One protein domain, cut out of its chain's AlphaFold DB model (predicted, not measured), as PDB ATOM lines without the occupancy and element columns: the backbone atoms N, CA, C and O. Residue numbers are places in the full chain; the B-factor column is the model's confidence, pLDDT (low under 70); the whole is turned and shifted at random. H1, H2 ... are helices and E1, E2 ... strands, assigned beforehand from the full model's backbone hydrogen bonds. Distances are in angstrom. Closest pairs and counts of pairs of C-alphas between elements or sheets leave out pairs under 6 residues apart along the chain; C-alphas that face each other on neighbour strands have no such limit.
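What this domain is: This is residues 2 to 59 of the 179 residues of the protein "Polycystic kidney disease protein 1-like 2" of Acipenser ruthenus (UniProt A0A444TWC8). A small twisted sheet of three strands is the main part, and the chain between E2 and E3 loops over one face of it, bearing two very short helices, H1 and H2, far from each other. H1 lies beyond the sheet, and residues 25 to 30 stick out; past E3 a tail leads away to residue 59. The 58 printed residues hold E1, E2, H1, H2 and E3 in that order; the sheet runs E2, E1, E3, antiparallel throughout. The class is mixed, helices and strands, with under half of the residues in named elements. The whole is flat, spanning 34 by 28 by 12 A, and only just loose, close to compact, with a radius of gyration of the C-alphas of 12.7 A.

Where its parts are: Find C-alpha 2 at (5.214, -24.291, -12.956); from there E1, residues 2 to 7, runs 16.9 A. Next come E2, residues 16 to 21, 13.9 A, then H1, residues 29 to 32, and H2, residues 39 to 42. E3, residues 49 to 54, runs 16.4 A to C-alpha 54 at (8.524, -23.521, -17.007).

How they stand to each other: Look first at the hairpin E1 and E2, at 162 degrees, where N 3 and O 20 are 2.8 A apart. Across E1 and E3, at 156 degrees, N 4 and O 52 are 2.8 A apart. The sheet is only just strongly twisted, up to 4.2 A off its best plane. E2, H1, H2 and E3 form a split strand-helix-strand unit, two strands running the same way with E1 between them; its crossover is right-handed. H2 only grazes the sheet, with residues 41 to 42; H1 is not on it. Both helices are too short for an O i to N i+4 pair.

The domain as a whole: The farthest C-alphas, Glu 46 and Ser 59, are 39.1 A apart. The printed part has no cut, and its links are short. Confidence is under 70 at residues 10 to 14 and 56 to 59.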
ATOM      1  N   THR A   2       5.017 -23.069 -13.748       88.75
ATOM      2  CA  THR A   2       5.214 -24.291 -12.956       88.75
ATOM      3  C   THR A   2       6.695 -24.458 -12.655       88.75
ATOM      4  O   THR A   2       7.517 -24.343 -13.560       88.75
ATOM      5  N   MET A   3       7.032 -24.683 -11.390       89.44
ATOM      6  CA  MET A   3       8.372 -25.059 -10.960       89.44
ATOM      7  C   MET A   3       8.456 -26.569 -10.757       89.44
ATOM      8  O   MET A   3       7.529 -27.171 -10.220       89.44
ATOM      9  N   TYR A   4       9.576 -27.157 -11.164       89.38
ATOM     10  CA  TYR A   4       9.885 -28.577 -11.021       89.38
ATOM     11  C   TYR A   4      11.147 -28.758 -10.185       89.38
ATOM     12  O   TYR A   4      12.136 -28.056 -10.417       89.38
ATOM     13  N   LEU A   5      11.114 -29.712  -9.257       89.88
ATOM     14  CA  LEU A   5      12.260 -30.167  -8.476       89.88
ATOM     15  C   LEU A   5      12.808 -31.456  -9.095       89.88
ATOM     16  O   LEU A   5      12.064 -32.418  -9.279       89.88
ATOM     17  N   GLY A   6      14.104 -31.486  -9.387       88.00
ATOM     18  CA  GLY A   6      14.826 -32.677  -9.844       88.00
ATOM     19  C   GLY A   6      16.087 -32.929  -9.018       88.00
ATOM     20  O   GLY A   6      16.535 -32.047  -8.286       88.00
ATOM     21  N   PHE A   7      16.667 -34.124  -9.147       84.75
ATOM     22  CA  PHE A   7      17.890 -34.536  -8.445       84.75
ATOM     23  C   PHE A   7      18.955 -35.038  -9.421       84.75
ATOM     24  O   PHE A   7      18.652 -35.825 -10.320       84.75
ATOM     25  N   GLY A   8      20.202 -34.594  -9.238       74.69
ATOM     26  CA  GLY A   8      21.381 -35.029 -10.002       74.69
ATOM     27  C   GLY A   8      21.467 -34.499 -11.440       74.69
ATOM     28  O   GLY A   8      22.549 -34.134 -11.890       74.69
ATOM     29  N   VAL A   9      20.339 -34.392 -12.145       73.38
ATOM     30  CA  VAL A   9      20.238 -33.864 -13.514       73.38
ATOM     31  C   VAL A   9      19.152 -32.791 -13.561       73.38
ATOM     32  O   VAL A   9      18.228 -32.783 -12.741       73.38
ATOM     33  N   ARG A  10      19.251 -31.860 -14.518       67.69
ATOM     34  CA  ARG A  10      18.212 -30.848 -14.721       67.69
ATOM     35  C   ARG A  10      16.858 -31.532 -15.014       67.69
ATOM     36  O   ARG A  10      16.823 -32.498 -15.774       67.69
ATOM     37  N   PRO A  11      15.732 -31.021 -14.480       60.06
ATOM     38  CA  PRO A  11      14.424 -31.685 -14.519       60.06
ATOM     39  C   PRO A  11      13.829 -31.917 -15.915       60.06
ATOM     40  O   PRO A  11      12.872 -32.670 -16.021       60.06
ATOM     41  N   LEU A  12      14.344 -31.285 -16.980       60.28
ATOM     42  CA  LEU A  12      13.862 -31.549 -18.346       60.28
ATOM     43  C   LEU A  12      14.346 -32.891 -18.921       60.28
ATOM     44  O   LEU A  12      13.743 -33.382 -19.867       60.28
ATOM     45  N   GLU A  13      15.399 -33.484 -18.354       60.91
ATOM     46  CA  GLU A  13      16.000 -34.749 -18.816       60.91
ATOM     47  C   GLU A  13      16.076 -35.805 -17.697       60.91
ATOM     48  O   GLU A  13      16.502 -36.935 -17.928       60.91
ATOM     49  N   GLY A  14      15.680 -35.441 -16.472       66.25
ATOM     50  CA  GLY A  14      15.803 -36.265 -15.270       66.25
ATOM     51  C   GLY A  14      14.468 -36.637 -14.622       66.25
ATOM     52  O   GLY A  14      13.387 -36.319 -15.113       66.25
ATOM     53  N   VAL A  15      14.549 -37.308 -13.470       73.56
ATOM     54  CA  VAL A  15      13.376 -37.669 -12.659       73.56
ATOM     55  C   VAL A  15      12.859 -36.437 -11.915       73.56
ATOM     56  O   VAL A  15      13.586 -35.829 -11.126       73.56
ATOM     57  N   ILE A  16      11.589 -36.097 -12.144       80.06
ATOM     58  CA  ILE A  16      10.872 -35.046 -11.414       80.06
ATOM     59  C   ILE A  16      10.447 -35.610 -10.056       80.06
ATOM     60  O   ILE A  16       9.749 -36.620  -9.993       80.06
ATOM     61  N   LEU A  17      10.874 -34.958  -8.977       83.00
ATOM     62  CA  LEU A  17      10.559 -35.351  -7.603       83.00
ATOM     63  C   LEU A  17       9.275 -34.696  -7.101       83.00
ATOM     64  O   LEU A  17       8.445 -35.347  -6.477       83.00
ATOM     65  N   GLU A  18       9.111 -33.408  -7.384       89.12
ATOM     66  CA  GLU A  18       7.947 -32.633  -6.970       89.12
ATOM     67  C   GLU A  18       7.748 -31.449  -7.929       89.12
ATOM     68  O   GLU A  18       8.665 -31.057  -8.659       89.12
ATOM     69  N   SER A  19       6.548 -30.870  -7.955       90.56
ATOM     70  CA  SER A  19       6.262 -29.679  -8.753       90.56
ATOM     71  C   SER A  19       5.227 -28.780  -8.088       90.56
ATOM     72  O   SER A  19       4.346 -29.258  -7.376       90.56
ATOM     73  N   ALA A  20       5.312 -27.480  -8.359       90.44
ATOM     74  CA  ALA A  20       4.367 -26.485  -7.874       90.44
ATOM     75  C   ALA A  20       3.973 -25.514  -8.988       90.44
ATOM     76  O   ALA A  20       4.826 -24.975  -9.695       90.44
ATOM     77  N   THR A  21       2.673 -25.257  -9.131       90.75
ATOM     78  CA  THR A  21       2.142 -24.274 -10.081       90.75
ATOM     79  C   THR A  21       1.739 -22.995  -9.359       90.75
ATOM     80  O   THR A  21       1.074 -23.029  -8.326       90.75
ATOM     81  N   PHE A  22       2.132 -21.865  -9.943       88.62
ATOM     82  CA  PHE A  22       1.886 -20.527  -9.425       88.62
ATOM     83  C   PHE A  22       1.114 -19.652 -10.427       88.62
ATOM     84  O   PHE A  22       1.380 -19.741 -11.641       88.62
ATOM     85  N   PRO A  23       0.242 -18.750  -9.934       90.56
ATOM     86  CA  PRO A  23      -0.108 -18.565  -8.518       90.56
ATOM     87  C   PRO A  23      -0.954 -19.727  -7.968       90.56
ATOM     88  O   PRO A  23      -1.735 -20.333  -8.702       90.56
ATOM     89  N   LYS A  24      -0.796 -20.050  -6.683       89.44
ATOM     90  CA  LYS A  24      -1.618 -21.059  -6.002       89.44
ATOM     91  C   LYS A  24      -3.062 -20.566  -5.873       89.44
ATOM     92  O   LYS A  24      -3.304 -19.446  -5.426       89.44
ATOM     93  N   LEU A  25      -4.021 -21.413  -6.248       87.06
ATOM     94  CA  LEU A  25      -5.443 -21.071  -6.229       87.06
ATOM     95  C   LEU A  25      -5.931 -20.831  -4.788       87.06
ATOM     96  O   LEU A  25      -5.660 -21.635  -3.900       87.06
ATOM     97  N   GLY A  26      -6.658 -19.733  -4.562       85.06
ATOM     98  CA  GLY A  26      -7.225 -19.393  -3.248       85.06
ATOM     99  C   GLY A  26      -6.240 -18.770  -2.248       85.06
ATOM    100  O   GLY A  26      -6.621 -18.526  -1.105       85.06
ATOM    101  N   LEU A  27      -4.998 -18.493  -2.658       87.12
ATOM    102  CA  LEU A  27      -4.010 -17.760  -1.865       87.12
ATOM    103  C   LEU A  27      -3.753 -16.377  -2.474       87.12
ATOM    104  O   LEU A  27      -3.860 -16.180  -3.682       87.12
ATOM    105  N   THR A  28      -3.406 -15.414  -1.624       87.19
ATOM    106  CA  THR A  28      -3.148 -14.019  -2.008       87.19
ATOM    107  C   THR A  28      -1.784 -13.560  -1.510       87.19
ATOM    108  O   THR A  28      -1.290 -14.053  -0.496       87.19
ATOM    109  N   GLY A  29      -1.192 -12.576  -2.191       88.31
ATOM    110  CA  GLY A  29       0.106 -12.014  -1.808       88.31
ATOM    111  C   GLY A  29       1.250 -13.023  -1.946       88.31
ATOM    112  O   GLY A  29       1.249 -13.836  -2.868       88.31
ATOM    113  N   GLU A  30       2.215 -12.977  -1.023       87.44
ATOM    114  CA  GLU A  30       3.416 -13.830  -1.032       87.44
ATOM    115  C   GLU A  30       3.071 -15.329  -1.044       87.44
ATOM    116  O   GLU A  30       3.628 -16.085  -1.834       87.44
ATOM    117  N   LEU A  31       2.056 -15.736  -0.274       87.50
ATOM    118  CA  LEU A  31       1.605 -17.128  -0.156       87.50
ATOM    119  C   LEU A  31       1.167 -17.751  -1.486       87.50
ATOM    120  O   LEU A  31       1.281 -18.964  -1.671       87.50
ATOM    121  N   ALA A  32       0.680 -16.935  -2.424       90.62
ATOM    122  CA  ALA A  32       0.307 -17.402  -3.755       90.62
ATOM    123  C   ALA A  32       1.526 -17.857  -4.578       90.62
ATOM    124  O   ALA A  32       1.359 -18.612  -5.536       90.62
ATOM    125  N   TYR A  33       2.731 -17.428  -4.199       89.75
ATOM    126  CA  TYR A  33       3.997 -17.684  -4.889       89.75
ATOM    127  C   TYR A  33       5.000 -18.480  -4.042       89.75
ATOM    128  O   TYR A  33       6.108 -18.746  -4.501       89.75
ATOM    129  N   THR A  34       4.629 -18.904  -2.830       90.44
ATOM    130  CA  THR A  34       5.506 -19.698  -1.959       90.44
ATOM    131  C   THR A  34       5.313 -21.197  -2.170       90.44
ATOM    132  O   THR A  34       4.187 -21.706  -2.189       90.44
ATOM    133  N   TRP A  35       6.415 -21.940  -2.264       91.12
ATOM    134  CA  TRP A  35       6.428 -23.402  -2.264       91.12
ATOM    135  C   TRP A  35       7.271 -23.916  -1.107       91.12
ATOM    136  O   TRP A  35       8.444 -23.583  -0.985       91.12
ATOM    137  N   VAL A  36       6.622 -24.690  -0.239       89.94
ATOM    138  CA  VAL A  36       7.243 -25.330   0.916       89.94
ATOM    139  C   VAL A  36       7.626 -26.739   0.490       89.94
ATOM    140  O   VAL A  36       6.749 -27.507   0.102       89.94
ATOM    141  N   LEU A  37       8.921 -27.040   0.542       89.44
ATOM    142  CA  LEU A  37       9.464 -28.370   0.290       89.44
ATOM    143  C   LEU A  37       9.599 -29.103   1.620       89.44
ATOM    144  O   LEU A  37      10.313 -28.646   2.515       89.44
ATOM    145  N   GLU A  38       8.913 -30.232   1.758       85.50
ATOM    146  CA  GLU A  38       9.067 -31.082   2.935       85.50
ATOM    147  C   GLU A  38      10.339 -31.940   2.820       85.50
ATOM    148  O   GLU A  38      10.759 -32.288   1.713       85.50
ATOM    149  N   PRO A  39      10.950 -32.358   3.945       82.81
ATOM    150  CA  PRO A  39      12.104 -33.257   3.919       82.81
ATOM    151  C   PRO A  39      11.841 -34.561   3.151       82.81
ATOM    152  O   PRO A  39      12.749 -35.099   2.525       82.81
ATOM    153  N   LEU A  40      10.595 -35.050   3.149       80.25
ATOM    154  CA  LEU A  40      10.202 -36.242   2.394       80.25
ATOM    155  C   LEU A  40      10.271 -36.025   0.875       80.25
ATOM    156  O   LEU A  40      10.557 -36.968   0.138       80.25
ATOM    157  N   SER A  41      10.063 -34.799   0.396       79.69
ATOM    158  CA  SER A  41      10.218 -34.455  -1.021       79.69
ATOM    159  C   SER A  41      11.675 -34.546  -1.482       79.69
ATOM    160  O   SER A  41      11.956 -34.832  -2.645       79.69
ATOM    161  N   LEU A  42      12.617 -34.391  -0.549       81.88
ATOM    162  CA  LEU A  42      14.062 -34.545  -0.741       81.88
ATOM    163  C   LEU A  42      14.496 -36.010  -0.512       81.88
ATOM    164  O   LEU A  42      15.549 -36.303   0.051       81.88
ATOM    165  N   SER A  43      13.664 -36.957  -0.961       78.44
ATOM    166  CA  SER A  43      13.802 -38.404  -0.712       78.44
ATOM    167  C   SER A  43      15.084 -39.048  -1.251       78.44
ATOM    168  O   SER A  43      15.403 -40.175  -0.877       78.44
ATOM    169  N   LYS A  44      15.823 -38.372  -2.139       82.25
ATOM    170  CA  LYS A  44      17.057 -38.898  -2.746       82.25
ATOM    171  C   LYS A  44      18.293 -38.741  -1.860       82.25
ATOM    172  O   LYS A  44      19.343 -39.269  -2.214       82.25
ATOM    173  N   GLY A  45      18.157 -38.098  -0.699       80.94
ATOM    174  CA  GLY A  45      19.240 -37.927   0.265       80.94
ATOM    175  C   GLY A  45      20.157 -36.754  -0.077       80.94
ATOM    176  O   GLY A  45      19.729 -35.778  -0.699       80.94
ATOM    177  N   GLU A  46      21.408 -36.838   0.374       82.62
ATOM    178  CA  GLU A  46      22.423 -35.805   0.171       82.62
ATOM    179  C   GLU A  46      22.838 -35.718  -1.305       82.62
ATOM    180  O   GLU A  46      23.182 -36.715  -1.939       82.62
ATOM    181  N   GLY A  47      22.794 -34.510  -1.867       84.56
ATOM    182  CA  GLY A  47      23.201 -34.258  -3.243       84.56
ATOM    183  C   GLY A  47      22.652 -32.945  -3.789       84.56
ATOM    184  O   GLY A  47      22.139 -32.102  -3.054       84.56
ATOM    185  N   VAL A  48      22.779 -32.768  -5.104       84.75
ATOM    186  CA  VAL A  48      22.386 -31.532  -5.786       84.75
ATOM    187  C   VAL A  48      20.963 -31.649  -6.320       84.75
ATOM    188  O   VAL A  48      20.657 -32.520  -7.140       84.75
ATOM    189  N   TYR A  49      20.113 -30.722  -5.882       86.88
ATOM    190  CA  TYR A  49      18.749 -30.563  -6.367       86.88
ATOM    191  C   TYR A  49      18.659 -29.372  -7.323       86.88
ATOM    192  O   TYR A  49      19.243 -28.317  -7.082       86.88
ATOM    193  N   PHE A  50      17.904 -29.535  -8.405       87.44
ATOM    194  CA  PHE A  50      17.686 -28.503  -9.414       87.44
ATOM    195  C   PHE A  50      16.233 -28.036  -9.384       87.44
ATOM    196  O   PHE A  50      15.318 -28.855  -9.453       87.44
ATOM    197  N   ILE A  51      16.025 -26.716  -9.351       87.75
ATOM    198  CA  ILE A  51      14.708 -26.090  -9.507       87.75
ATOM    199  C   ILE A  51      14.622 -25.511 -10.917       87.75
ATOM    200  O   ILE A  51      15.482 -24.737 -11.332       87.75
ATOM    201  N   THR A  52      13.596 -25.888 -11.675       86.25
ATOM    202  CA  THR A  52      13.372 -25.380 -13.037       86.25
ATOM    203  C   THR A  52      12.005 -24.754 -13.171       86.25
ATOM    204  O   THR A  52      10.997 -25.382 -12.869       86.25
ATOM    205  N   ALA A  53      11.981 -23.525 -13.672       85.75
ATOM    206  CA  ALA A  53      10.774 -22.788 -13.987       85.75
ATOM    207  C   ALA A  53      10.366 -23.005 -15.448       85.75
ATOM    208  O   ALA A  53      11.154 -22.765 -16.359       85.75
ATOM    209  N   VAL A  54       9.116 -23.400 -15.673       84.00
ATOM    210  CA  VAL A  54       8.524 -23.521 -17.007       84.00
ATOM    211  C   VAL A  54       7.282 -22.639 -17.087       84.00
ATOM    212  O   VAL A  54       6.347 -22.732 -16.283       84.00
ATOM    213  N   THR A  55       7.256 -21.756 -18.080       80.06
ATOM    214  CA  THR A  55       6.076 -20.962 -18.427       80.06
ATOM    215  C   THR A  55       5.269 -21.703 -19.485       80.06
ATOM    216  O   THR A  55       5.796 -22.029 -20.548       80.06
ATOM    217  N   GLN A  56       3.984 -21.947 -19.227       67.50
ATOM    218  CA  GLN A  56       3.080 -22.412 -20.276       67.50
ATOM    219  C   GLN A  56       2.918 -21.283 -21.301       67.50
ATOM    220  O   GLN A  56       2.625 -20.146 -20.927       67.50
ATOM    221  N   LYS A  57       3.150 -21.574 -22.586       62.06
ATOM    222  CA  LYS A  57       2.829 -20.625 -23.659       62.06
ATOM    223  C   LYS A  57       1.314 -20.381 -23.631       62.06
ATOM    224  O   LYS A  57       0.580 -21.354 -23.454       62.06
ATOM    225  N   PRO A  58       0.824 -19.142 -23.815       55.41
ATOM    226  CA  PRO A  58      -0.607 -18.922 -23.958       55.41
ATOM    227  C   PRO A  58      -1.076 -19.687 -25.198       55.41
ATOM    228  O   PRO A  58      -0.660 -19.369 -26.313       55.41
ATOM    229  N   SER A  59      -1.905 -20.717 -25.023       51.34
ATOM    230  CA  SER A  59      -2.574 -21.365 -26.145       51.34
ATOM    231  C   SER A  59      -3.675 -20.430 -26.633       51.34
ATOM    232  O   SER A  59      -4.816 -20.509 -26.181       51.34
TER     233      SER A  59